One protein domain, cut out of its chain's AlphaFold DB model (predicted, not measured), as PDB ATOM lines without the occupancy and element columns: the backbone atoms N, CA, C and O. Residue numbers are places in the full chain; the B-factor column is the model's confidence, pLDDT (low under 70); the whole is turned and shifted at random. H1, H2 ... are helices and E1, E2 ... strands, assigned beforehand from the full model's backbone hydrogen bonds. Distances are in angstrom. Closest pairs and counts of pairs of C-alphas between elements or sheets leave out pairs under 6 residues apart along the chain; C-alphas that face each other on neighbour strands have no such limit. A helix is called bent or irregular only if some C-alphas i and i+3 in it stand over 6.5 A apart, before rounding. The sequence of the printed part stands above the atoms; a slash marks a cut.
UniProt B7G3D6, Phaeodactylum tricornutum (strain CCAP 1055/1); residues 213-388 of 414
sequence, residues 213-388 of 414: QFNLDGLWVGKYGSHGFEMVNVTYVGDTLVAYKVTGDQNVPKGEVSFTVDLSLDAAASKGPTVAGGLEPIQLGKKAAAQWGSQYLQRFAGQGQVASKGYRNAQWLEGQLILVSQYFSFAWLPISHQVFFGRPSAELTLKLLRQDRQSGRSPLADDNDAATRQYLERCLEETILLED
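What this domain is: This is residues 213 to 388 of the 414 residues of a protein of Phaeodactylum tricornutum (strain CCAP 1055/1) (UniProt B7G3D6). Eight antiparallel strands make a closed barrel, and two helices, H2 and H3, pack on its outside at E1 and E2. Two long, bent strands, E6 and E7, form a hairpin in the wall; E5 is paired onto E6 outside the ring, with the small helix H1 after it. The printed part has 176 residues, with nine named strands and three named helices in the order E1 E2 E3 E4 E5 H1 E6 E7 E8 E9 H2 H3, a mixed class. It is compact, with a radius of gyration of the C-alphas of 17.2 A and spans of 56 by 44 by 32 A.

How they stand to each other: Start with E1, residues 218 to 223, E2, 229 to 237, E3, 240 to 245, and E4, 257 to 262: a meander, each strand the antiparallel neighbour of the one before. Look for N 220 and O 232 at 2.9 A, N 235 and O 242 at 2.9 A, and N 241 and O 261 at 2.9 A. E6, residues 296 to 308, follows E4 round the ring, with N 260 and O 303 at 2.9 A; E5, residues 279 to 283, is on the same side of E6, with N 282 and O 297 at 3.0 A. E6, E7, 312 to 324, E8, 327 to 332, and E9, 337 to 342, form a second meander, with N 304 and O 317, N 322 and O 329, and N 330 and O 339 each at 2.9 A. N 221 and O 342, 2.9 A, close the ring between E1 and E9. H1, residues 286 to 292, is only just on the barrel, with 5 pairs of C-alphas within 10 A. H2, residues 346 to 358, lies outside the barrel at a height over the sheet of 9.0 A; its closest C-alphas to E2 are Leu 352 and Met 231, 7.6 A. H3, residues 369 to 387, is on the barrel too, the C-alphas of Cys 379 and Gly 218 being closest to E1 at 5.4 A. H2 and H3 are close but not clearly touching, at a shallow tilt of 31 degrees, opposite ways. In H1 and H2 every O i to N i+4 pair is within hydrogen-bond range; in H3, 11 of 15 are.

Where its parts are: Find C-alpha 218 at (155.272, 174.267, 182.536), where E1 begins; E2 then spans 25.6 A. E6 runs 35.4 A, bending by 60 degrees at residue 301, and E7 32.6 A, bending by 59 degrees at 318. H3 spans 25.7 A to C-alpha 387 at (143.137, 166.355, 186.718), with a kink of 37 degrees near residue 381.

The domain as a whole: The C-alphas farthest apart, Gly 272 and Asp 366, are 55.8 A apart. The printed part has no cut; the links E3 to E4 and E4 to E5 are long. Residues 366 to 374 stand free. pLDDT is under 70 in residues 267 to 278, 362 to 369 and 371 to 388.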
ATOM      1  N   GLN A 213     151.353 173.935 169.638       95.00
ATOM      2  CA  GLN A 213     152.799 174.056 169.867       95.00
ATOM      3  C   GLN A 213     153.190 175.182 170.839       95.00
ATOM      4  O   GLN A 213     154.281 175.140 171.407       95.00
ATOM      5  N   PHE A 214     152.313 176.169 171.051       95.31
ATOM      6  CA  PHE A 214     152.526 177.299 171.962       95.31
ATOM      7  C   PHE A 214     151.831 177.143 173.325       95.31
ATOM      8  O   PHE A 214     151.957 178.031 174.166       95.31
ATOM      9  N   ASN A 215     151.155 176.012 173.560       93.56
ATOM     10  CA  ASN A 215     150.426 175.700 174.795       93.56
ATOM     11  C   ASN A 215     151.127 174.605 175.634       93.56
ATOM     12  O   ASN A 215     150.483 173.877 176.387       93.56
ATOM     13  N   LEU A 216     152.454 174.477 175.501       95.19
ATOM     14  CA  LEU A 216     153.264 173.448 176.165       95.19
ATOM     15  C   LEU A 216     154.063 173.962 177.378       95.19
ATOM     16  O   LEU A 216     154.872 173.200 177.891       95.19
ATOM     17  N   ASP A 217     153.877 175.199 177.854       94.31
ATOM     18  CA  ASP A 217     154.641 175.733 179.008       94.31
ATOM     19  C   ASP A 217     154.414 174.904 180.296       94.31
ATOM     20  O   ASP A 217     153.439 174.154 180.403       94.31
ATOM     21  N   GLY A 218     155.321 174.997 181.266       93.50
ATOM     22  CA  GLY A 218     155.272 174.267 182.536       93.50
ATOM     23  C   GLY A 218     155.918 172.870 182.513       93.50
ATOM     24  O   GLY A 218     156.752 172.544 181.663       93.50
ATOM     25  N   LEU A 219     155.548 172.028 183.486       94.56
ATOM     26  CA  LEU A 219     156.206 170.738 183.748       94.56
ATOM     27  C   LEU A 219     155.713 169.590 182.855       94.56
ATOM     28  O   LEU A 219     154.521 169.467 182.566       94.56
ATOM     29  N   TRP A 220     156.655 168.713 182.501       96.50
ATOM     30  CA  TRP A 220     156.458 167.481 181.734       96.50
ATOM     31  C   TRP A 220     157.419 166.382 182.206       96.50
ATOM     32  O   TRP A 220     158.563 166.664 182.558       96.50
ATOM     33  N   VAL A 221     156.995 165.119 182.165       97.06
ATOM     34  CA  VAL A 221     157.828 163.946 182.488       97.06
ATOM     35  C   VAL A 221     157.918 163.007 181.292       97.06
ATOM     36  O   VAL A 221     156.911 162.736 180.636       97.06
ATOM     37  N   GLY A 222     159.120 162.483 181.039       97.12
ATOM     38  CA  GLY A 222     159.388 161.492 179.996       97.12
ATOM     39  C   GLY A 222     160.434 160.454 180.411       97.12
ATOM     40  O   GLY A 222     161.224 160.679 181.329       97.12
ATOM     41  N   LYS A 223     160.433 159.284 179.757       96.88
ATOM     42  CA  LYS A 223     161.332 158.156 180.070       96.88
ATOM     43  C   LYS A 223     162.600 158.187 179.202       96.88
ATOM     44  O   LYS A 223     162.567 157.779 178.044       96.88
ATOM     45  N   TYR A 224     163.729 158.603 179.773       96.31
ATOM     46  CA  TYR A 224     165.037 158.698 179.106       96.31
ATOM     47  C   TYR A 224     165.777 157.345 179.129       96.31
ATOM     48  O   TYR A 224     166.865 157.198 179.692       96.31
ATOM     49  N   GLY A 225     165.154 156.316 178.545       94.06
ATOM     50  CA  GLY A 225     165.728 154.972 178.434       94.06
ATOM     51  C   GLY A 225     166.132 154.373 179.789       94.06
ATOM     52  O   GLY A 225     165.302 154.233 180.688       94.06
ATOM     53  N   SER A 226     167.412 154.022 179.933       93.81
ATOM     54  CA  SER A 226     167.989 153.423 181.148       93.81
ATOM     55  C   SER A 226     168.184 154.399 182.316       93.81
ATOM     56  O   SER A 226     168.477 153.952 183.425       93.81
ATOM     57  N   HIS A 227     168.003 155.708 182.111       92.94
ATOM     58  CA  HIS A 227     168.033 156.694 183.196       92.94
ATOM     59  C   HIS A 227     166.717 156.743 183.991       92.94
ATOM     60  O   HIS A 227     166.702 157.247 185.111       92.94
ATOM     61  N   GLY A 228     165.639 156.153 183.460       95.19
ATOM     62  CA  GLY A 228     164.314 156.163 184.075       95.19
ATOM     63  C   GLY A 228     163.488 157.371 183.636       95.19
ATOM     64  O   GLY A 228     163.585 157.809 182.490       95.19
ATOM     65  N   PHE A 229     162.641 157.876 184.530       96.50
ATOM     66  CA  PHE A 229     161.838 159.074 184.287       96.50
ATOM     67  C   PHE A 229     162.615 160.327 184.686       96.50
ATOM     68  O   PHE A 229     163.092 160.417 185.813       96.50
ATOM     69  N   GLU A 230     162.685 161.301 183.784       96.69
ATOM     70  CA  GLU A 230     163.222 162.633 184.063       96.69
ATOM     71  C   GLU A 230     162.141 163.687 183.788       96.69
ATOM     72  O   GLU A 230     161.329 163.549 182.866       96.69
ATOM     73  N   MET A 231     162.136 164.744 184.597       96.31
ATOM     74  CA  MET A 231     161.208 165.863 184.495       96.31
ATOM     75  C   MET A 231     161.882 167.059 183.821       96.31
ATOM     76  O   MET A 231     163.003 167.429 184.180       96.31
ATOM     77  N   VAL A 232     161.182 167.695 182.885       96.94
ATOM     78  CA  VAL A 232     161.587 168.950 182.242       96.94
ATOM     79  C   VAL A 232     160.551 170.045 182.490       96.94
ATOM     80  O   VAL A 232     159.365 169.756 182.642       96.94
ATOM     81  N   ASN A 233     160.988 171.305 182.500       95.62
ATOM     82  CA  ASN A 233     160.102 172.453 182.356       95.62
ATOM     83  C   ASN A 233     160.273 173.033 180.956       95.62
ATOM     84  O   ASN A 233     161.368 173.467 180.589       95.62
ATOM     85  N   VAL A 234     159.185 173.064 180.203       97.00
ATOM     86  CA  VAL A 234     159.106 173.705 178.895       97.00
ATOM     87  C   VAL A 234     158.739 175.174 179.087       97.00
ATOM     88  O   VAL A 234     157.898 175.489 179.918       97.00
ATOM     89  N   THR A 235     159.363 176.077 178.334       95.62
ATOM     90  CA  THR A 235     158.931 177.478 178.228       95.62
ATOM     91  C   THR A 235     159.350 178.093 176.887       95.62
ATOM     92  O   THR A 235     159.932 177.403 176.045       95.62
ATOM     93  N   TYR A 236     159.049 179.374 176.655       95.94
ATOM     94  CA  TYR A 236     159.197 180.035 175.355       95.94
ATOM     95  C   TYR A 236     160.091 181.278 175.388       95.94
ATOM     96  O   TYR A 236     159.902 182.190 176.192       95.94
ATOM     97  N   VAL A 237     161.005 181.365 174.420       95.50
ATOM     98  CA  VAL A 237     161.798 182.560 174.111       95.50
ATOM     99  C   VAL A 237     161.373 183.052 172.728       95.50
ATOM    100  O   VAL A 237     161.863 182.585 171.702       95.50
ATOM    101  N   GLY A 238     160.397 183.964 172.691       93.44
ATOM    102  CA  GLY A 238     159.715 184.314 171.444       93.44
ATOM    103  C   GLY A 238     158.953 183.102 170.907       93.44
ATOM    104  O   GLY A 238     158.091 182.574 171.607       93.44
ATOM    105  N   ASP A 239     159.303 182.642 169.708       94.19
ATOM    106  CA  ASP A 239     158.733 181.431 169.100       94.19
ATOM    107  C   ASP A 239     159.709 180.240 169.101       94.19
ATOM    108  O   ASP A 239     159.481 179.237 168.434       94.19
ATOM    109  N   THR A 240     160.774 180.308 169.904       95.56
ATOM    110  CA  THR A 240     161.598 179.142 170.251       95.56
ATOM    111  C   THR A 240     161.089 178.517 171.549       95.56
ATOM    112  O   THR A 240     161.012 179.192 172.577       95.56
ATOM    113  N   LEU A 241     160.771 177.224 171.526       97.25
ATOM    114  CA  LEU A 241     160.484 176.423 172.719       97.25
ATOM    115  C   LEU A 241     161.804 175.924 173.321       97.25
ATOM    116  O   LEU A 241     162.689 175.472 172.594       97.25
ATOM    117  N   VAL A 242     161.938 175.993 174.645       98.06
ATOM    118  CA  VAL A 242     163.136 175.589 175.396       98.06
ATOM    119  C   VAL A 242     162.728 174.692 176.568       98.06
ATOM    120  O   VAL A 242     161.912 175.095 177.395       98.06
ATOM    121  N   ALA A 243     163.291 173.485 176.653       98.19
ATOM    122  CA  ALA A 243     162.991 172.516 177.708       98.19
ATOM    123  C   ALA A 243     164.187 172.324 178.654       98.19
ATOM    124  O   ALA A 243     165.201 171.741 178.272       98.19
ATOM    125  N   TYR A 244     164.065 172.782 179.899       97.06
ATOM    126  CA  TYR A 244     165.102 172.696 180.935       97.06
ATOM    127  C   TYR A 244     164.935 171.440 181.801       97.06
ATOM    128  O   TYR A 244     163.823 171.129 182.218       97.06
ATOM    129  N   LYS A 245     166.026 170.737 182.128       96.56
ATOM    130  CA  LYS A 245     166.051 169.584 183.053       96.56
ATOM    131  C   LYS A 245     165.731 170.023 184.491       96.56
ATOM    132  O   LYS A 245     166.513 170.746 185.104       96.56
ATOM    133  N   VAL A 246     164.607 169.571 185.054       93.19
ATOM    134  CA  VAL A 246     164.184 169.849 186.449       93.19
ATOM    135  C   VAL A 246     164.606 168.723 187.398       93.19
ATOM    136  O   VAL A 246     164.971 168.979 188.550       93.19
ATOM    137  N   THR A 247     164.630 167.489 186.899       93.88
ATOM    138  CA  THR A 247     165.545 166.437 187.367       93.88
ATOM    139  C   THR A 247     166.589 166.196 186.278       93.88
ATOM    140  O   THR A 247     166.387 166.603 185.129       93.88
ATOM    141  N   GLY A 248     167.730 165.605 186.629       93.94
ATOM    142  CA  GLY A 248     168.789 165.371 185.655       93.94
ATOM    143  C   GLY A 248     169.655 164.154 185.928       93.94
ATOM    144  O   GLY A 248     169.882 163.723 187.066       93.94
ATOM    145  N   ASP A 249     170.188 163.633 184.833       95.62
ATOM    146  CA  ASP A 249     171.024 162.449 184.794       95.62
ATOM    147  C   ASP A 249     172.522 162.815 184.815       95.62
ATOM    148  O   ASP A 249     172.923 163.972 184.942       95.62
ATOM    149  N   GLN A 250     173.391 161.803 184.762       95.94
ATOM    150  CA  GLN A 250     174.844 162.010 184.772       95.94
ATOM    151  C   GLN A 250     175.380 162.574 183.440       95.94
ATOM    152  O   GLN A 250     176.561 162.924 183.367       95.94
ATOM    153  N   ASN A 251     174.583 162.548 182.371       97.19
ATOM    154  CA  ASN A 251     174.948 162.989 181.034       97.19
ATOM    155  C   ASN A 251     174.436 164.422 180.821       97.19
ATOM    156  O   ASN A 251     175.266 165.298 180.613       97.19
ATOM    157  N   VAL A 252     173.130 164.683 180.957       97.38
ATOM    158  CA  VAL A 252     172.539 166.034 180.936       97.38
ATOM    159  C   VAL A 252     171.963 166.371 182.326       97.38
ATOM    160  O   VAL A 252     170.897 165.858 182.691       97.38
ATOM    161  N   PRO A 253     172.664 167.195 183.129       95.62
ATOM    162  CA  PRO A 253     172.296 167.455 184.514       95.62
ATOM    163  C   PRO A 253     171.153 168.471 184.655       95.62
ATOM    164  O   PRO A 253     170.754 169.165 183.722       95.62
ATOM    165  N   LYS A 254     170.634 168.560 185.880       93.88
ATOM    166  CA  LYS A 254     169.588 169.499 186.295       93.88
ATOM    167  C   LYS A 254     170.013 170.956 186.067       93.88
ATOM    168  O   LYS A 254     171.115 171.341 186.440       93.88
ATOM    169  N   GLY A 255     169.110 171.757 185.505       92.06
ATOM    170  CA  GLY A 255     169.322 173.157 185.124       92.06
ATOM    171  C   GLY A 255     169.724 173.361 183.658       92.06
ATOM    172  O   GLY A 255     169.470 174.432 183.114       92.06
ATOM    173  N   GLU A 256     170.286 172.345 182.998       96.62
ATOM    174  CA  GLU A 256     170.685 172.423 181.588       96.62
ATOM    175  C   GLU A 256     169.488 172.251 180.636       96.62
ATOM    176  O   GLU A 256     168.431 171.725 181.005       96.62
ATOM    177  N   VAL A 257     169.641 172.690 179.385       97.75
ATOM    178  CA  VAL A 257     168.590 172.595 178.362       97.75
ATOM    179  C   VAL A 257     168.624 171.215 177.702       97.75
ATOM    180  O   VAL A 257     169.552 170.897 176.968       97.75
ATOM    181  N   SER A 258     167.582 170.406 177.907       98.19
ATOM    182  CA  SER A 258     167.454 169.080 177.291       98.19
ATOM    183  C   SER A 258     167.228 169.151 175.781       98.19
ATOM    184  O   SER A 258     167.746 168.301 175.056       98.19
ATOM    185  N   PHE A 259     166.415 170.102 175.315       98.62
ATOM    186  CA  PHE A 259     166.166 170.352 173.895       98.62
ATOM    187  C   PHE A 259     165.596 171.759 173.654       98.62
ATOM    188  O   PHE A 259     165.005 172.374 174.546       98.62
ATOM    189  N   THR A 260     165.760 172.246 172.428       98.19
ATOM    190  CA  THR A 260     165.098 173.436 171.880       98.19
ATOM    191  C   THR A 260     164.324 173.069 170.617       98.19
ATOM    192  O   THR A 260     164.627 172.072 169.960       98.19
ATOM    193  N   VAL A 261     163.310 173.860 170.270       97.06
ATOM    194  CA  VAL A 261     162.492 173.668 169.062       97.06
ATOM    195  C   VAL A 261     162.195 175.026 168.446       97.06
ATOM    196  O   VAL A 261     161.783 175.943 169.158       97.06
ATOM    197  N   ASP A 262     162.384 175.151 167.137       94.19
ATOM    198  CA  ASP A 262     161.962 176.333 166.394       94.19
ATOM    199  C   ASP A 262     160.499 176.161 165.966       94.19
ATOM    200  O   ASP A 262     160.149 175.217 165.252       94.19
ATOM    201  N   LEU A 263     159.630 177.049 166.451       94.19
ATOM    202  CA  LEU A 263     158.212 177.105 166.095       94.19
ATOM    203  C   LEU A 263     157.905 178.335 165.226       94.19
ATOM    204  O   LEU A 263     156.733 178.661 165.014       94.19
ATOM    205  N   SER A 264     158.936 179.045 164.749       90.19
ATOM    206  CA  SER A 264     158.765 180.214 163.897       90.19
ATOM    207  C   SER A 264     158.208 179.817 162.527       90.19
ATOM    208  O   SER A 264     158.680 178.916 161.833       90.19
ATOM    209  N   LEU A 265     157.146 180.513 162.135       83.94
ATOM    210  CA  LEU A 265     156.401 180.255 160.907       83.94
ATOM    211  C   LEU A 265     157.007 181.082 159.767       83.94
ATOM    212  O   LEU A 265     156.356 181.986 159.237       83.94
ATOM    213  N   ASP A 266     158.285 180.843 159.445       72.75
ATOM    214  CA  ASP A 266     159.041 181.716 158.538       72.75
ATOM    215  C   ASP A 266     158.584 181.586 157.073       72.75
ATOM    216  O   ASP A 266     159.102 180.809 156.262       72.75
ATOM    217  N   ALA A 267     157.588 182.404 156.734       52.41
ATOM    218  CA  ALA A 267     156.949 182.469 155.426       52.41
ATOM    219  C   ALA A 267     157.907 182.855 154.278       52.41
ATOM    220  O   ALA A 267     157.539 182.717 153.109       52.41
ATOM    221  N   ALA A 268     159.124 183.334 154.572       48.94
ATOM    222  CA  ALA A 268     160.144 183.604 153.559       48.94
ATOM    223  C   ALA A 268     160.864 182.328 153.075       48.94
ATOM    224  O   ALA A 268     161.309 182.277 151.922       48.94
ATOM    225  N   ALA A 269     160.956 181.298 153.924       49.28
ATOM    226  CA  ALA A 269     161.567 180.013 153.589       49.28
ATOM    227  C   ALA A 269     160.628 179.141 152.733       49.28
ATOM    228  O   ALA A 269     161.056 178.529 151.748       49.28
ATOM    229  N   SER A 270     159.329 179.134 153.050       47.94
ATOM    230  CA  SER A 270     158.296 178.380 152.330       47.94
ATOM    231  C   SER A 270     157.913 179.034 150.992       47.94
ATOM    232  O   SER A 270     156.828 179.590 150.831       47.94
ATOM    233  N   LYS A 271     158.776 178.918 149.973       50.34
ATOM    234  CA  LYS A 271     158.480 179.315 148.574       50.34
ATOM    235  C   LYS A 271     157.502 178.376 147.837       50.34
ATOM    236  O   LYS A 271     157.460 178.363 146.607       50.34
ATOM    237  N   GLY A 272     156.717 177.594 148.572       56.00
ATOM    238  CA  GLY A 272     155.712 176.665 148.061       56.00
ATOM    239  C   GLY A 272     154.472 176.640 148.962       56.00
ATOM    240  O   GLY A 272     154.438 177.335 149.972       56.00
ATOM    241  N   PRO A 273     153.440 175.849 148.618       53.97
ATOM    242  CA  PRO A 273     152.223 175.708 149.423       53.97
ATOM    243  C   PRO A 273     152.400 174.832 150.681       53.97
ATOM    244  O   PRO A 273     151.409 174.506 151.331       53.97
ATOM    245  N   THR A 274     153.630 174.423 151.005       51.16
ATOM    246  CA  THR A 274     153.975 173.728 152.248       51.16
ATOM    247  C   THR A 274     153.845 174.658 153.458       51.16
ATOM    248  O   THR A 274     153.967 175.877 153.344       51.16
ATOM    249  N   VAL A 275     153.561 174.066 154.619       54.22
ATOM    250  CA  VAL A 275     153.366 174.771 155.897       54.22
ATOM    251  C   VAL A 275     154.649 175.527 156.280       54.22
ATOM    252  O   VAL A 275     155.748 175.015 156.072       54.22
ATOM    253  N   ALA A 276     154.530 176.754 156.797       49.50
ATOM    254  CA  ALA A 276     155.689 177.608 157.060       49.50
ATOM    255  C   ALA A 276     156.499 177.099 158.267       49.50
ATOM    256  O   ALA A 276     155.928 176.826 159.320       49.50
ATOM    257  N   GLY A 277     157.820 176.951 158.113       55.34
ATOM    258  CA  GLY A 277     158.753 176.466 159.149       55.34
ATOM    259  C   GLY A 277     158.630 174.980 159.539       55.34
ATOM    260  O   GLY A 277     159.626 174.349 159.886       55.34
ATOM    261  N   GLY A 278     157.430 174.400 159.458       69.62
ATOM    262  CA  GLY A 278     157.151 173.021 159.852       69.62
ATOM    263  C   GLY A 278     157.739 171.957 158.919       69.62
ATOM    264  O   GLY A 278     157.840 172.132 157.705       69.62
ATOM    265  N   LEU A 279     158.060 170.800 159.500       86.88
ATOM    266  CA  LEU A 279     158.295 169.567 158.744       86.88
ATOM    267  C   LEU A 279     156.951 168.998 158.266       86.88
ATOM    268  O   LEU A 279     155.905 169.275 158.857       86.88
ATOM    269  N   GLU A 280     156.961 168.152 157.232       88.56
ATOM    270  CA  GLU A 280     155.723 167.509 156.781       88.56
ATOM    271  C   GLU A 280     155.097 166.659 157.914       88.56
ATOM    272  O   GLU A 280     155.801 165.842 158.534       88.56
ATOM    273  N   PRO A 281     153.794 166.846 158.219       92.06
ATOM    274  CA  PRO A 281     153.104 166.083 159.255       92.06
ATOM    275  C   PRO A 281     153.168 164.576 159.002       92.06
ATOM    276  O   PRO A 281     152.986 164.129 157.869       92.06
ATOM    277  N   ILE A 282     153.354 163.775 160.057       93.88
ATOM    278  CA  ILE A 282     153.231 162.314 159.933       93.88
ATOM    279  C   ILE A 282     151.763 161.986 159.666       93.88
ATOM    280  O   ILE A 282     150.900 162.289 160.494       93.88
ATOM    281  N   GLN A 283     151.490 161.353 158.524       95.25
ATOM    282  CA  GLN A 283     150.190 160.767 158.222       95.25
ATOM    283  C   GLN A 283     150.119 159.359 158.826       95.25
ATOM    284  O   GLN A 283     150.803 158.441 158.381       95.25
ATOM    285  N   LEU A 284     149.271 159.182 159.835       94.38
ATOM    286  CA  LEU A 284     149.060 157.907 160.507       94.38
ATOM    287  C   LEU A 284     148.140 156.975 159.707       94.38
ATOM    288  O   LEU A 284     147.121 157.381 159.141       94.38
ATOM    289  N   GLY A 285     148.454 155.678 159.737       95.38
ATOM    290  CA  GLY A 285     147.544 154.629 159.279       95.38
ATOM    291  C   GLY A 285     146.287 154.543 160.155       95.38
ATOM    292  O   GLY A 285     146.331 154.822 161.351       95.38
ATOM    293  N   LYS A 286     145.156 154.101 159.582       95.19
ATOM    294  CA  LYS A 286     143.815 154.156 160.216       95.19
ATOM    295  C   LYS A 286     143.734 153.618 161.656       95.19
ATOM    296  O   LYS A 286     142.960 154.151 162.441       95.19
ATOM    297  N   LYS A 287     144.509 152.580 162.004       94.69
ATOM    298  CA  LYS A 287     144.572 152.038 163.375       94.69
ATOM    299  C   LYS A 287     145.207 153.035 164.352       94.69
ATOM    300  O   LYS A 287     144.596 153.365 165.360       94.69
ATOM    301  N   ALA A 288     146.391 153.548 164.018       92.88
ATOM    302  CA  ALA A 288     147.087 154.545 164.824       92.88
ATOM    303  C   ALA A 288     146.299 155.865 164.888       92.88
ATOM    304  O   ALA A 288     146.194 156.457 165.955       92.88
ATOM    305  N   ALA A 289     145.660 156.283 163.791       93.88
ATOM    306  CA  ALA A 289     144.801 157.468 163.786       93.88
ATOM    307  C   ALA A 289     143.610 157.344 164.760       93.88
ATOM    308  O   ALA A 289     143.273 158.304 165.448       93.88
ATOM    309  N   ALA A 290     143.008 156.152 164.875       91.88
ATOM    310  CA  ALA A 290     141.951 155.881 165.853       91.88
ATOM    311  C   ALA A 290     142.465 155.840 167.306       91.88
ATOM    312  O   ALA A 290     141.743 156.243 168.211       91.88
ATOM    313  N   GLN A 291     143.706 155.392 167.529       90.44
ATOM    314  CA  GLN A 291     144.356 155.393 168.848       90.44
ATOM    315  C   GLN A 291     144.749 156.806 169.315       90.44
ATOM    316  O   GLN A 291     144.628 157.112 170.497       90.44
ATOM    317  N   TRP A 292     145.222 157.660 168.403       89.12
ATOM    318  CA  TRP A 292     145.738 159.000 168.718       89.12
ATOM    319  C   TRP A 292     144.728 160.140 168.500       89.12
ATOM    320  O   TRP A 292     145.034 161.291 168.803       89.12
ATOM    321  N   GLY A 293     143.536 159.844 167.973       91.75
ATOM    322  CA  GLY A 293     142.464 160.821 167.735       91.75
ATOM    323  C   GLY A 293     142.701 161.785 166.562       91.75
ATOM    324  O   GLY A 293     141.939 162.733 166.393       91.75
ATOM    325  N   SER A 294     143.746 161.565 165.760       93.88
ATOM    326  CA  SER A 294     144.121 162.389 164.602       93.88
ATOM    327  C   SER A 294     144.855 161.537 163.569       93.88
ATOM    328  O   SER A 294     145.683 160.699 163.926       93.88
ATOM    329  N   GLN A 295     144.593 161.762 162.284       96.19
ATOM    330  CA  GLN A 295     145.352 161.200 161.172       96.19
ATOM    331  C   GLN A 295     146.676 161.949 160.928       96.19
ATOM    332  O   GLN A 295     147.590 161.351 160.365       96.19
ATOM    333  N   TYR A 296     146.816 163.218 161.333       94.88
ATOM    334  CA  TYR A 296     147.998 164.037 161.018       94.88
ATOM    335  C   TYR A 296     148.680 164.598 162.275       94.88
ATOM    336  O   TYR A 296     148.129 165.464 162.958       94.88
ATOM    337  N   LEU A 297     149.907 164.144 162.561       94.44
ATOM    338  CA  LEU A 297     150.723 164.645 163.677       94.44
ATOM    339  C   LEU A 297     151.656 165.770 163.206       94.44
ATOM    340  O   LEU A 297     152.479 165.563 162.311       94.44
ATOM    341  N   GLN A 298     151.547 166.954 163.814       94.06
ATOM    342  CA  GLN A 298     152.393 168.111 163.488       94.06
ATOM    343  C   GLN A 298     153.845 167.903 163.939       94.06
ATOM    344  O   GLN A 298     154.091 167.295 164.984       94.06
ATOM    345  N   ARG A 299     154.797 168.438 163.159       94.75
ATOM    346  CA  ARG A 299     156.241 168.307 163.393       94.75
ATOM    347  C   ARG A 299     156.994 169.619 163.236       94.75
ATOM    348  O   ARG A 299     156.812 170.336 162.254       94.75
ATOM    349  N   PHE A 300     157.908 169.859 164.168       94.81
ATOM    350  CA  PHE A 300     158.754 171.048 164.217       94.81
ATOM    351  C   PHE A 300     160.218 170.636 164.373       94.81
ATOM    352  O   PHE A 300     160.524 169.674 165.089       94.81
ATOM    353  N   ALA A 301     161.117 171.338 163.685       94.56
ATOM    354  CA  ALA A 301     162.550 171.091 163.774       94.56
ATOM    355  C   ALA A 301     163.110 171.623 165.103       94.56
ATOM    356  O   ALA A 301     162.692 172.666 165.607       94.56
ATOM    357  N   GLY A 302     164.069 170.909 165.679       96.06
ATOM    358  CA  GLY A 302     164.677 171.276 166.948       96.06
ATOM    359  C   GLY A 302     166.082 170.723 167.112       96.06
ATOM    360  O   GLY A 302     166.641 170.080 166.221       96.06
ATOM    361  N   GLN A 303     166.664 170.985 168.276       97.88
ATOM    362  CA  GLN A 303     167.983 170.498 168.644       97.88
ATOM    363  C   GLN A 303     167.922 169.866 170.028       97.88
ATOM    364  O   GLN A 303     167.508 170.496 170.998       97.88
ATOM    365  N   GLY A 304     168.321 168.601 170.119       98.31
ATOM    366  CA  GLY A 304     168.388 167.859 171.370       98.31
ATOM    367  C   GLY A 304     169.806 167.867 171.915       98.31
ATOM    368  O   GLY A 304     170.744 167.508 171.200       98.31
ATOM    369  N   GLN A 305     169.983 168.245 173.178       98.38
ATOM    370  CA  GLN A 305     171.299 168.202 173.804       98.38
ATOM    371  C   GLN A 305     171.659 166.756 174.166       98.38
ATOM    372  O   GLN A 305     170.816 165.993 174.644       98.38
ATOM    373  N   VAL A 306     172.920 166.379 173.950       97.94
ATOM    374  CA  VAL A 306     173.513 165.132 174.450       97.94
ATOM    375  C   VAL A 306     174.919 165.398 174.977       97.94
ATOM    376  O   VAL A 306     175.616 166.291 174.498       97.94
ATOM    377  N   ALA A 307     175.370 164.593 175.934       98.19
ATOM    378  CA  ALA A 307     176.738 164.627 176.435       98.19
ATOM    379  C   ALA A 307     177.178 163.239 176.922       98.19
ATOM    380  O   ALA A 307     176.367 162.331 177.111       98.19
ATOM    381  N   SER A 308     178.476 163.076 177.159       97.81
ATOM    382  CA  SER A 308     179.054 161.943 177.886       97.81
ATOM    383  C   SER A 308     178.948 162.141 179.404       97.81
ATOM    384  O   SER A 308     178.806 163.264 179.889       97.81
ATOM    385  N   LYS A 309     179.081 161.049 180.171       97.00
ATOM    386  CA  LYS A 309     179.030 161.051 181.644       97.00
ATOM    387  C   LYS A 309     179.905 162.153 182.268       97.00
ATOM    388  O   LYS A 309     181.092 162.271 181.960       97.00
ATOM    389  N   GLY A 310     179.315 162.899 183.199       96.50
ATOM    390  CA  GLY A 310     179.878 164.102 183.809       96.50
ATOM    391  C   GLY A 310     179.696 165.360 182.955       96.50
ATOM    392  O   GLY A 310     180.581 166.210 182.989       96.50
ATOM    393  N   TYR A 311     178.621 165.434 182.155       97.12
ATOM    394  CA  TYR A 311     178.325 166.517 181.199       97.12
ATOM    395  C   TYR A 311     179.507 166.865 180.268       97.12
ATOM    396  O   TYR A 311     179.796 168.018 179.958       97.12
ATOM    397  N   ARG A 312     180.249 165.837 179.837       97.94
ATOM    398  CA  ARG A 312     181.470 165.990 179.029       97.94
ATOM    399  C   ARG A 312     181.150 165.947 177.545       97.94
ATOM    400  O   ARG A 312     180.382 165.091 177.117       97.94
ATOM    401  N   ASN A 313     181.806 166.792 176.755       97.50
ATOM    402  CA  ASN A 313     181.591 166.890 175.306       97.50
ATOM    403  C   ASN A 313     180.103 167.116 174.972       97.50
ATOM    404  O   ASN A 313     179.532 166.404 174.147       97.50
ATOM    405  N   ALA A 314     179.468 168.060 175.675       98.12
ATOM    406  CA  ALA A 314     178.092 168.451 175.409       98.12
ATOM    407  C   ALA A 314     177.965 169.007 173.983       98.12
ATOM    408  O   ALA A 314     178.735 169.877 173.573       98.12
ATOM    409  N   GLN A 315     177.005 168.479 173.230       98.19
ATOM    410  CA  GLN A 315     176.759 168.825 171.835       98.19
ATOM    411  C   GLN A 315     175.260 168.811 171.534       98.19
ATOM    412  O   GLN A 315     174.477 168.131 172.202       98.19
ATOM    413  N   TRP A 316     174.875 169.543 170.495       98.44
ATOM    414  CA  TRP A 316     173.516 169.555 169.969       98.44
ATOM    415  C   TRP A 316     173.404 168.565 168.811       98.44
ATOM    416  O   TRP A 316     174.206 168.604 167.879       98.44
ATOM    417  N   LEU A 317     172.415 167.676 168.875       97.94
ATOM    418  CA  LEU A 317     171.999 166.827 167.761       97.94
ATOM    419  C   LEU A 317     170.735 167.399 167.123       97.94
ATOM    420  O   LEU A 317     169.910 167.998 167.811       97.94
ATOM    421  N   GLU A 318     170.546 167.153 165.828       97.44
ATOM    422  CA  GLU A 318     169.258 167.392 165.176       97.44
ATOM    423  C   GLU A 318     168.158 166.570 165.863       97.44
ATOM    424  O   GLU A 318     168.335 165.385 166.172       97.44
ATOM    425  N   GLY A 319     167.014 167.202 166.101       97.19
ATOM    426  CA  GLY A 319     165.850 166.533 166.647       97.19
ATOM    427  C   GLY A 319     164.536 167.114 166.153       97.19
ATOM    428  O   GLY A 319     164.500 168.097 165.414       97.19
ATOM    429  N   GLN A 320     163.440 166.467 166.532       97.25
ATOM    430  CA  GLN A 320     162.098 166.828 166.084       97.25
ATOM    431  C   GLN A 320     161.108 166.756 167.239       97.25
ATOM    432  O   GLN A 320     161.046 165.747 167.941       97.25
ATOM    433  N   LEU A 321     160.303 167.807 167.389       97.69
ATOM    434  CA  LEU A 321     159.107 167.798 168.223       97.69
ATOM    435  C   LEU A 321     157.946 167.223 167.406       97.69
ATOM    436  O   LEU A 321     157.683 167.705 166.304       97.69
ATOM    437  N   ILE A 322     157.243 166.233 167.950       97.00
ATOM    438  CA  ILE A 322     156.032 165.637 167.367       97.00
ATOM    439  C   ILE A 322     154.882 165.866 168.351       97.00
ATOM    440  O   ILE A 322     154.967 165.419 169.497       97.00
ATOM    441  N   LEU A 323     153.812 166.537 167.920       95.62
ATOM    442  CA  LEU A 323     152.625 166.770 168.757       95.62
ATOM    443  C   LEU A 323     151.612 165.634 168.627       95.62
ATOM    444  O   LEU A 323     151.323 165.186 167.517       95.62
ATOM    445  N   VAL A 324     151.057 165.192 169.758       94.25
ATOM    446  CA  VAL A 324     150.213 163.995 169.861       94.25
ATOM    447  C   VAL A 324     149.059 164.246 170.847       94.25
ATOM    448  O   VAL A 324     149.064 163.776 171.984       94.25
ATOM    449  N   SER A 325     148.049 165.005 170.408       89.88
ATOM    450  CA  SER A 325     146.941 165.467 171.264       89.88
ATOM    451  C   SER A 325     147.472 166.263 172.477       89.88
ATOM    452  O   SER A 325     148.213 167.222 172.272       89.88
ATOM    453  N   GLN A 326     147.139 165.872 173.712       90.12
ATOM    454  CA  GLN A 326     147.636 166.485 174.958       90.12
ATOM    455  C   GLN A 326     149.080 166.085 175.330       90.12
ATOM    456  O   GLN A 326     149.600 166.511 176.361       90.12
ATOM    457  N   TYR A 327     149.731 165.257 174.512       94.94
ATOM    458  CA  TYR A 327     151.103 164.791 174.696       94.94
ATOM    459  C   TYR A 327     152.005 165.333 173.586       94.94
ATOM    460  O   TYR A 327     151.550 165.716 172.505       94.94
ATOM    461  N   PHE A 328     153.314 165.284 173.807       97.56
ATOM    462  CA  PHE A 328     154.284 165.413 172.724       97.56
ATOM    463  C   PHE A 328     155.385 164.364 172.856       97.56
ATOM    464  O   PHE A 328     155.521 163.691 173.877       97.56
ATOM    465  N   SER A 329     156.195 164.215 171.817       97.81
ATOM    466  CA  SER A 329     157.477 163.521 171.921       97.81
ATOM    467  C   SER A 329     158.585 164.342 171.279       97.81
ATOM    468  O   SER A 329     158.330 165.126 170.364       97.81
ATOM    469  N   PHE A 330     159.808 164.168 171.772       98.50
ATOM    470  CA  PHE A 330     161.008 164.688 171.126       98.50
ATOM    471  C   PHE A 330     161.877 163.515 170.667       98.50
ATOM    472  O   PHE A 330     162.111 162.576 171.433       98.50
ATOM    473  N   ALA A 331     162.332 163.557 169.417       97.94
ATOM    474  CA  ALA A 331     163.177 162.535 168.808       97.94
ATOM    475  C   ALA A 331     164.557 163.109 168.458       97.94
ATOM    476  O   ALA A 331     164.640 164.060 167.689       97.94
ATOM    477  N   TRP A 332     165.633 162.520 168.986       98.19
ATOM    478  CA  TRP A 332     167.028 162.813 168.643       98.19
ATOM    479  C   TRP A 332     167.429 161.938 167.444       98.19
ATOM    480  O   TRP A 332     167.741 160.754 167.614       98.19
ATOM    481  N   LEU A 333     167.416 162.497 166.229       96.50
ATOM    482  CA  LEU A 333     167.505 161.704 164.991       96.50
ATOM    483  C   LEU A 333     168.818 160.908 164.844       96.50
ATOM    484  O   LEU A 333     168.734 159.720 164.539       96.50
ATOM    485  N   PRO A 334     170.022 161.468 165.106       97.50
ATOM    486  CA  PRO A 334     171.286 160.760 164.859       97.50
ATOM    487  C   PRO A 334     171.547 159.554 165.775       97.50
ATOM    488  O   PRO A 334     172.524 158.837 165.571       97.50
ATOM    489  N   ILE A 335     170.713 159.352 166.800       96.25
ATOM    490  CA  ILE A 335     170.792 158.232 167.752       96.25
ATOM    491  C   ILE A 335     169.487 157.421 167.821       96.25
ATOM    492  O   ILE A 335     169.361 156.559 168.689       96.25
ATOM    493  N   SER A 336     168.516 157.706 166.943       96.62
ATOM    494  CA  SER A 336     167.186 157.074 166.895       96.62
ATOM    495  C   SER A 336     166.472 156.981 168.255       96.62
ATOM    496  O   SER A 336     165.746 156.026 168.521       96.62
ATOM    497  N   HIS A 337     166.687 157.959 169.140       96.62
ATOM    498  CA  HIS A 337     166.100 157.967 170.479       96.62
ATOM    499  C   HIS A 337     164.882 158.888 170.517       96.62
ATOM    500  O   HIS A 337     164.986 160.053 170.143       96.62
ATOM    501  N   GLN A 338     163.747 158.389 171.003       97.56
ATOM    502  CA  GLN A 338     162.520 159.160 171.182       97.56
ATOM    503  C   GLN A 338     162.088 159.114 172.648       97.56
ATOM    504  O   GLN A 338     162.105 158.057 173.280       97.56
ATOM    505  N   VAL A 339     161.684 160.264 173.183       97.75
ATOM    506  CA  VAL A 339     161.089 160.380 174.517       97.75
ATOM    507  C   VAL A 339     159.700 160.982 174.367       97.75
ATOM    508  O   VAL A 339     159.541 162.059 173.796       97.75
ATOM    509  N   PHE A 340     158.696 160.271 174.875       97.12
ATOM    510  CA  PHE A 340     157.330 160.770 175.022       97.12
ATOM    511  C   PHE A 340     157.199 161.522 176.343       97.12
ATOM    512  O   PHE A 340     157.728 161.073 177.362       97.12
ATOM    513  N   PHE A 341     156.485 162.644 176.307       97.44
ATOM    514  CA  PHE A 341     156.285 163.557 177.421       97.44
ATOM    515  C   PHE A 341     154.795 163.698 177.729       97.44
ATOM    516  O   PHE A 341     153.989 164.006 176.849       97.44
ATOM    517  N   GLY A 342     154.445 163.493 178.998       95.31
ATOM    518  CA  GLY A 342     153.117 163.760 179.551       95.31
ATOM    519  C   GLY A 342     153.195 164.713 180.740       95.31
ATOM    520  O   GLY A 342     154.259 164.882 181.345       95.31
ATOM    521  N   ARG A 343     152.069 165.341 181.077       94.31
ATOM    522  CA  ARG A 343     151.944 166.133 182.306       94.31
ATOM    523  C   ARG A 343     152.055 165.202 183.525       94.31
ATOM    524  O   ARG A 343     151.367 164.181 183.551       94.31
ATOM    525  N   PRO A 344     152.927 165.486 184.507       92.50
ATOM    526  CA  PRO A 344     153.022 164.674 185.712       92.50
ATOM    527  C   PRO A 344     151.906 165.026 186.698       92.50
ATOM    528  O   PRO A 344     151.585 166.198 186.871       92.50
ATOM    529  N   SER A 345     151.387 164.031 187.420       87.81
ATOM    530  CA  SER A 345     150.552 164.300 188.596       87.81
ATOM    531  C   SER A 345     151.364 164.972 189.708       87.81
ATOM    532  O   SER A 345     152.604 164.877 189.754       87.81
ATOM    533  N   ALA A 346     150.677 165.609 190.657       83.06
ATOM    534  CA  ALA A 346     151.320 166.199 191.832       83.06
ATOM    535  C   ALA A 346     152.166 165.170 192.618       83.06
ATOM    536  O   ALA A 346     153.295 165.458 193.026       83.06
ATOM    537  N   GLU A 347     151.672 163.935 192.768       85.00
ATOM    538  CA  GLU A 347     152.397 162.855 193.451       85.00
ATOM    539  C   GLU A 347     153.670 162.427 192.713       85.00
ATOM    540  O   GLU A 347     154.727 162.283 193.336       85.00
ATOM    541  N   LEU A 348     153.597 162.248 191.388       87.44
ATOM    542  CA  LEU A 348     154.753 161.873 190.572       87.44
ATOM    543  C   LEU A 348     155.820 162.975 190.605       87.44
ATOM    544  O   LEU A 348     157.003 162.680 190.780       87.44
ATOM    545  N   THR A 349     155.393 164.235 190.528       88.44
ATOM    546  CA  THR A 349     156.253 165.418 190.672       88.44
ATOM    547  C   THR A 349     157.007 165.382 192.006       88.44
ATOM    548  O   THR A 349     158.239 165.426 192.032       88.44
ATOM    549  N   LEU A 350     156.296 165.205 193.126       87.06
ATOM    550  CA  LEU A 350     156.903 165.103 194.459       87.06
ATOM    551  C   LEU A 350     157.822 163.877 194.607       87.06
ATOM    552  O   LEU A 350     158.864 163.967 195.261       87.06
ATOM    553  N   LYS A 351     157.471 162.738 193.999       90.00
ATOM    554  CA  LYS A 351     158.273 161.504 194.009       90.00
ATOM    555  C   LYS A 351     159.609 161.689 193.288       90.00
ATOM    556  O   LYS A 351     160.649 161.388 193.874       90.00
ATOM    557  N   LEU A 352     159.596 162.242 192.074       90.88
ATOM    558  CA  LEU A 352     160.806 162.508 191.289       90.88
ATOM    559  C   LEU A 352     161.721 163.523 191.991       90.88
ATOM    560  O   LEU A 352     162.923 163.299 192.097       90.88
ATOM    561  N   LEU A 353     161.158 164.587 192.570       88.81
ATOM    562  CA  LEU A 353     161.923 165.583 193.334       88.81
ATOM    563  C   LEU A 353     162.546 165.018 194.622       88.81
ATOM    564  O   LEU A 353     163.627 165.452 195.023       88.81
ATOM    565  N   ARG A 354     161.896 164.047 195.280       89.12
ATOM    566  CA  ARG A 354     162.479 163.318 196.422       89.12
ATOM    567  C   ARG A 354     163.621 162.401 195.972       89.12
ATOM    568  O   ARG A 354     164.657 162.376 196.631       89.12
ATOM    569  N   GLN A 355     163.462 161.702 194.848       90.12
ATOM    570  CA  GLN A 355     164.494 160.826 194.279       90.12
ATOM    571  C   GLN A 355     165.726 161.613 193.791       90.12
ATOM    572  O   GLN A 355     166.854 161.204 194.060       90.12
ATOM    573  N   ASP A 356     165.527 162.777 193.166       88.19
ATOM    574  CA  ASP A 356     166.587 163.714 192.769       88.19
ATOM    575  C   ASP A 356     167.456 164.124 193.974       88.19
ATOM    576  O   ASP A 356     168.678 163.962 193.935       88.19
ATOM    577  N   ARG A 357     166.837 164.521 195.099       86.38
ATOM    578  CA  ARG A 357     167.548 164.805 196.365       86.38
ATOM    579  C   ARG A 357     168.286 163.579 196.910       86.38
ATOM    580  O   ARG A 357     169.471 163.666 197.224       86.38
ATOM    581  N   GLN A 358     167.609 162.431 196.995       88.44
ATOM    582  CA  GLN A 358     168.184 161.178 197.513       88.44
ATOM    583  C   GLN A 358     169.370 160.666 196.681       88.44
ATOM    584  O   GLN A 358     170.231 159.972 197.213       88.44
ATOM    585  N   SER A 359     169.449 161.024 195.396       86.38
ATOM    586  CA  SER A 359     170.552 160.630 194.512       86.38
ATOM    587  C   SER A 359     171.905 161.276 194.855       86.38
ATOM    588  O   SER A 359     172.925 160.872 194.293       86.38
ATOM    589  N   GLY A 360     171.926 162.298 195.722       79.25
ATOM    590  CA  GLY A 360     173.135 163.040 196.096       79.25
ATOM    591  C   GLY A 360     173.743 163.889 194.970       79.25
ATOM    592  O   GLY A 360     174.839 164.418 195.133       79.25
ATOM    593  N   ARG A 361     173.061 164.026 193.821       71.25
ATOM    594  CA  ARG A 361     173.576 164.730 192.629       71.25
ATOM    595  C   ARG A 361     173.589 166.257 192.751       71.25
ATOM    596  O   ARG A 361     174.313 166.899 191.995       71.25
ATOM    597  N   SER A 362     172.818 166.837 193.675       62.94
ATOM    598  CA  SER A 362     172.758 168.287 193.904       62.94
ATOM    599  C   SER A 362     173.424 168.671 195.235       62.94
ATOM    600  O   SER A 362     172.829 168.443 196.288       62.94
ATOM    601  N   PRO A 363     174.628 169.277 195.228       58.78
ATOM    602  CA  PRO A 363     175.316 169.727 196.443       58.78
ATOM    603  C   PRO A 363     174.826 171.092 196.977       58.78
ATOM    604  O   PRO A 363     175.463 171.667 197.854       58.78
ATOM    605  N   LEU A 364     173.722 171.637 196.449       58.22
ATOM    606  CA  LEU A 364     173.167 172.960 196.785       58.22
ATOM    607  C   LEU A 364     171.916 172.835 197.681       58.22
ATOM    608  O   LEU A 364     170.853 173.348 197.342       58.22
ATOM    609  N   ALA A 365     172.015 172.055 198.760       58.16
ATOM    610  CA  ALA A 365     170.851 171.401 199.368       58.16
ATOM    611  C   ALA A 365     169.873 172.307 200.150       58.16
ATOM    612  O   ALA A 365     168.671 172.057 200.074       58.16
ATOM    613  N   ASP A 366     170.353 173.317 200.889       59.91
ATOM    614  CA  ASP A 366     169.570 173.879 202.008       59.91
ATOM    615  C   ASP A 366     168.880 175.238 201.736       59.91
ATOM    616  O   ASP A 366     167.696 175.390 202.036       59.91
ATOM    617  N   ASP A 367     169.559 176.229 201.142       58.28
ATOM    618  CA  ASP A 367     169.063 177.626 201.143       58.28
ATOM    619  C   ASP A 367     167.965 177.958 200.106       58.28
ATOM    620  O   ASP A 367     167.269 178.964 200.250       58.28
ATOM    621  N   ASN A 368     167.782 177.158 199.046       64.38
ATOM    622  CA  ASN A 368     166.922 177.533 197.904       64.38
ATOM    623  C   ASN A 368     165.575 176.780 197.832       64.38
ATOM    624  O   ASN A 368     164.885 176.789 196.803       64.38
ATOM    625  N   ASP A 369     165.173 176.118 198.920       68.25
ATOM    626  CA  ASP A 369     163.980 175.263 198.930       68.25
ATOM    627  C   ASP A 369     162.666 176.060 198.828       68.25
ATOM    628  O   ASP A 369     161.683 175.580 198.261       68.25
ATOM    629  N   ALA A 370     162.657 177.309 199.308       71.19
ATOM    630  CA  ALA A 370     161.499 178.203 199.238       71.19
ATOM    631  C   ALA A 370     161.184 178.654 197.800       71.19
ATOM    632  O   ALA A 370     160.049 178.508 197.349       71.19
ATOM    633  N   ALA A 371     162.181 179.142 197.051       67.44
ATOM    634  CA  ALA A 371     161.982 179.542 195.656       67.44
ATOM    635  C   ALA A 371     161.683 178.330 194.757       67.44
ATOM    636  O   ALA A 371     160.878 178.432 193.833       67.44
ATOM    637  N   THR A 372     162.273 177.169 195.070       66.00
ATOM    638  CA  THR A 372     161.972 175.906 194.384       66.00
ATOM    639  C   THR A 372     160.515 175.486 194.608       66.00
ATOM    640  O   THR A 372     159.834 175.167 193.636       66.00
ATOM    641  N   ARG A 373     159.991 175.552 195.845       69.06
ATOM    642  CA  ARG A 373     158.556 175.330 196.117       69.06
ATOM    643  C   ARG A 373     157.672 176.329 195.376       69.06
ATOM    644  O   ARG A 373     156.828 175.899 194.604       69.06
ATOM    645  N   GLN A 374     157.933 177.630 195.500       66.12
ATOM    646  CA  GLN A 374     157.131 178.677 194.851       66.12
ATOM    647  C   GLN A 374     157.164 178.608 193.310       66.12
ATOM    648  O   GLN A 374     156.298 179.150 192.623       66.12
ATOM    649  N   TYR A 375     158.190 177.990 192.726       64.69
ATOM    650  CA  TYR A 375     158.235 177.668 191.301       64.69
ATOM    651  C   TYR A 375     157.348 176.460 190.966       64.69
ATOM    652  O   TYR A 375     156.485 176.567 190.101       64.69
ATOM    653  N   LEU A 376     157.491 175.358 191.706       67.31
ATOM    654  CA  LEU A 376     156.689 174.144 191.524       67.31
ATOM    655  C   LEU A 376     155.191 174.372 191.775       67.31
ATOM    656  O   LEU A 376     154.373 173.832 191.044       67.31
ATOM    657  N   GLU A 377     154.833 175.191 192.765       68.44
ATOM    658  CA  GLU A 377     153.452 175.589 193.070       68.44
ATOM    659  C   GLU A 377     152.796 176.259 191.852       68.44
ATOM    660  O   GLU A 377     151.725 175.832 191.430       68.44
ATOM    661  N   ARG A 378     153.486 177.208 191.197       63.97
ATOM    662  CA  ARG A 378     153.008 177.832 189.948       63.97
ATOM    663  C   ARG A 378     152.862 176.826 188.804       63.97
ATOM    664  O   ARG A 378     151.865 176.860 188.093       63.97
ATOM    665  N   CYS A 379     153.810 175.903 188.645       61.12
ATOM    666  CA  CYS A 379     153.704 174.849 187.631       61.12
ATOM    667  C   CYS A 379     152.531 173.882 187.892       61.12
ATOM    668  O   CYS A 379     151.937 173.354 186.949       61.12
ATOM    669  N   LEU A 380     152.192 173.629 189.160       66.75
ATOM    670  CA  LEU A 380     151.063 172.781 189.549       66.75
ATOM    671  C   LEU A 380     149.717 173.501 189.362       66.75
ATOM    672  O   LEU A 380     148.786 172.882 188.853       66.75
ATOM    673  N   GLU A 381     149.621 174.805 189.652       61.66
ATOM    674  CA  GLU A 381     148.428 175.628 189.358       61.66
ATOM    675  C   GLU A 381     148.036 175.627 187.866       61.66
ATOM    676  O   GLU A 381     146.858 175.757 187.530       61.66
ATOM    677  N   GLU A 382     149.003 175.459 186.961       54.22
ATOM    678  CA  GLU A 382     148.749 175.294 185.523       54.22
ATOM    679  C   GLU A 382     148.375 173.851 185.140       54.22
ATOM    680  O   GLU A 382     147.632 173.646 184.180       54.22
ATOM    681  N   THR A 383     148.826 172.853 185.908       50.94
ATOM    682  CA  THR A 383     148.619 171.419 185.620       50.94
ATOM    683  C   THR A 383     147.274 170.890 186.142       50.94
ATOM    684  O   THR A 383     146.647 170.060 185.483       50.94
ATOM    685  N   ILE A 384     146.773 171.428 187.264       47.62
ATOM    686  CA  ILE A 384     145.487 171.062 187.907       47.62
ATOM    687  C   ILE A 384     144.270 171.208 186.967       47.62
ATOM    688  O   ILE A 384     143.224 170.606 187.198       47.62
ATOM    689  N   LEU A 385     144.391 171.956 185.863       45.81
ATOM    690  CA  LEU A 385     143.340 172.052 184.844       45.81
ATOM    691  C   LEU A 385     142.983 170.710 184.179       45.81
ATOM    692  O   LEU A 385     141.869 170.600 183.676       45.81
ATOM    693  N   LEU A 386     143.888 169.725 184.175       44.16
ATOM    694  CA  LEU A 386     143.695 168.431 183.509       44.16
ATOM    695  C   LEU A 386     143.227 167.309 184.450       44.16
ATOM    696  O   LEU A 386     142.616 166.351 183.985       44.16
ATOM    697  N   GLU A 387     143.494 167.412 185.755       41.44
ATOM    698  CA  GLU A 387     143.137 166.355 186.718       41.44
ATOM    699  C   GLU A 387     141.605 166.258 186.915       41.44
ATOM    700  O   GLU A 387     141.085 165.158 187.060       41.44
ATOM    701  N   ASP A 388     140.859 167.366 186.788       39.69
ATOM    702  CA  ASP A 388     139.383 167.374 186.881       39.69
ATOM    703  C   ASP A 388     138.650 166.765 185.658       39.69
ATOM    704  O   ASP A 388     137.453 166.497 185.745       39.69
TER     705      ASP A 388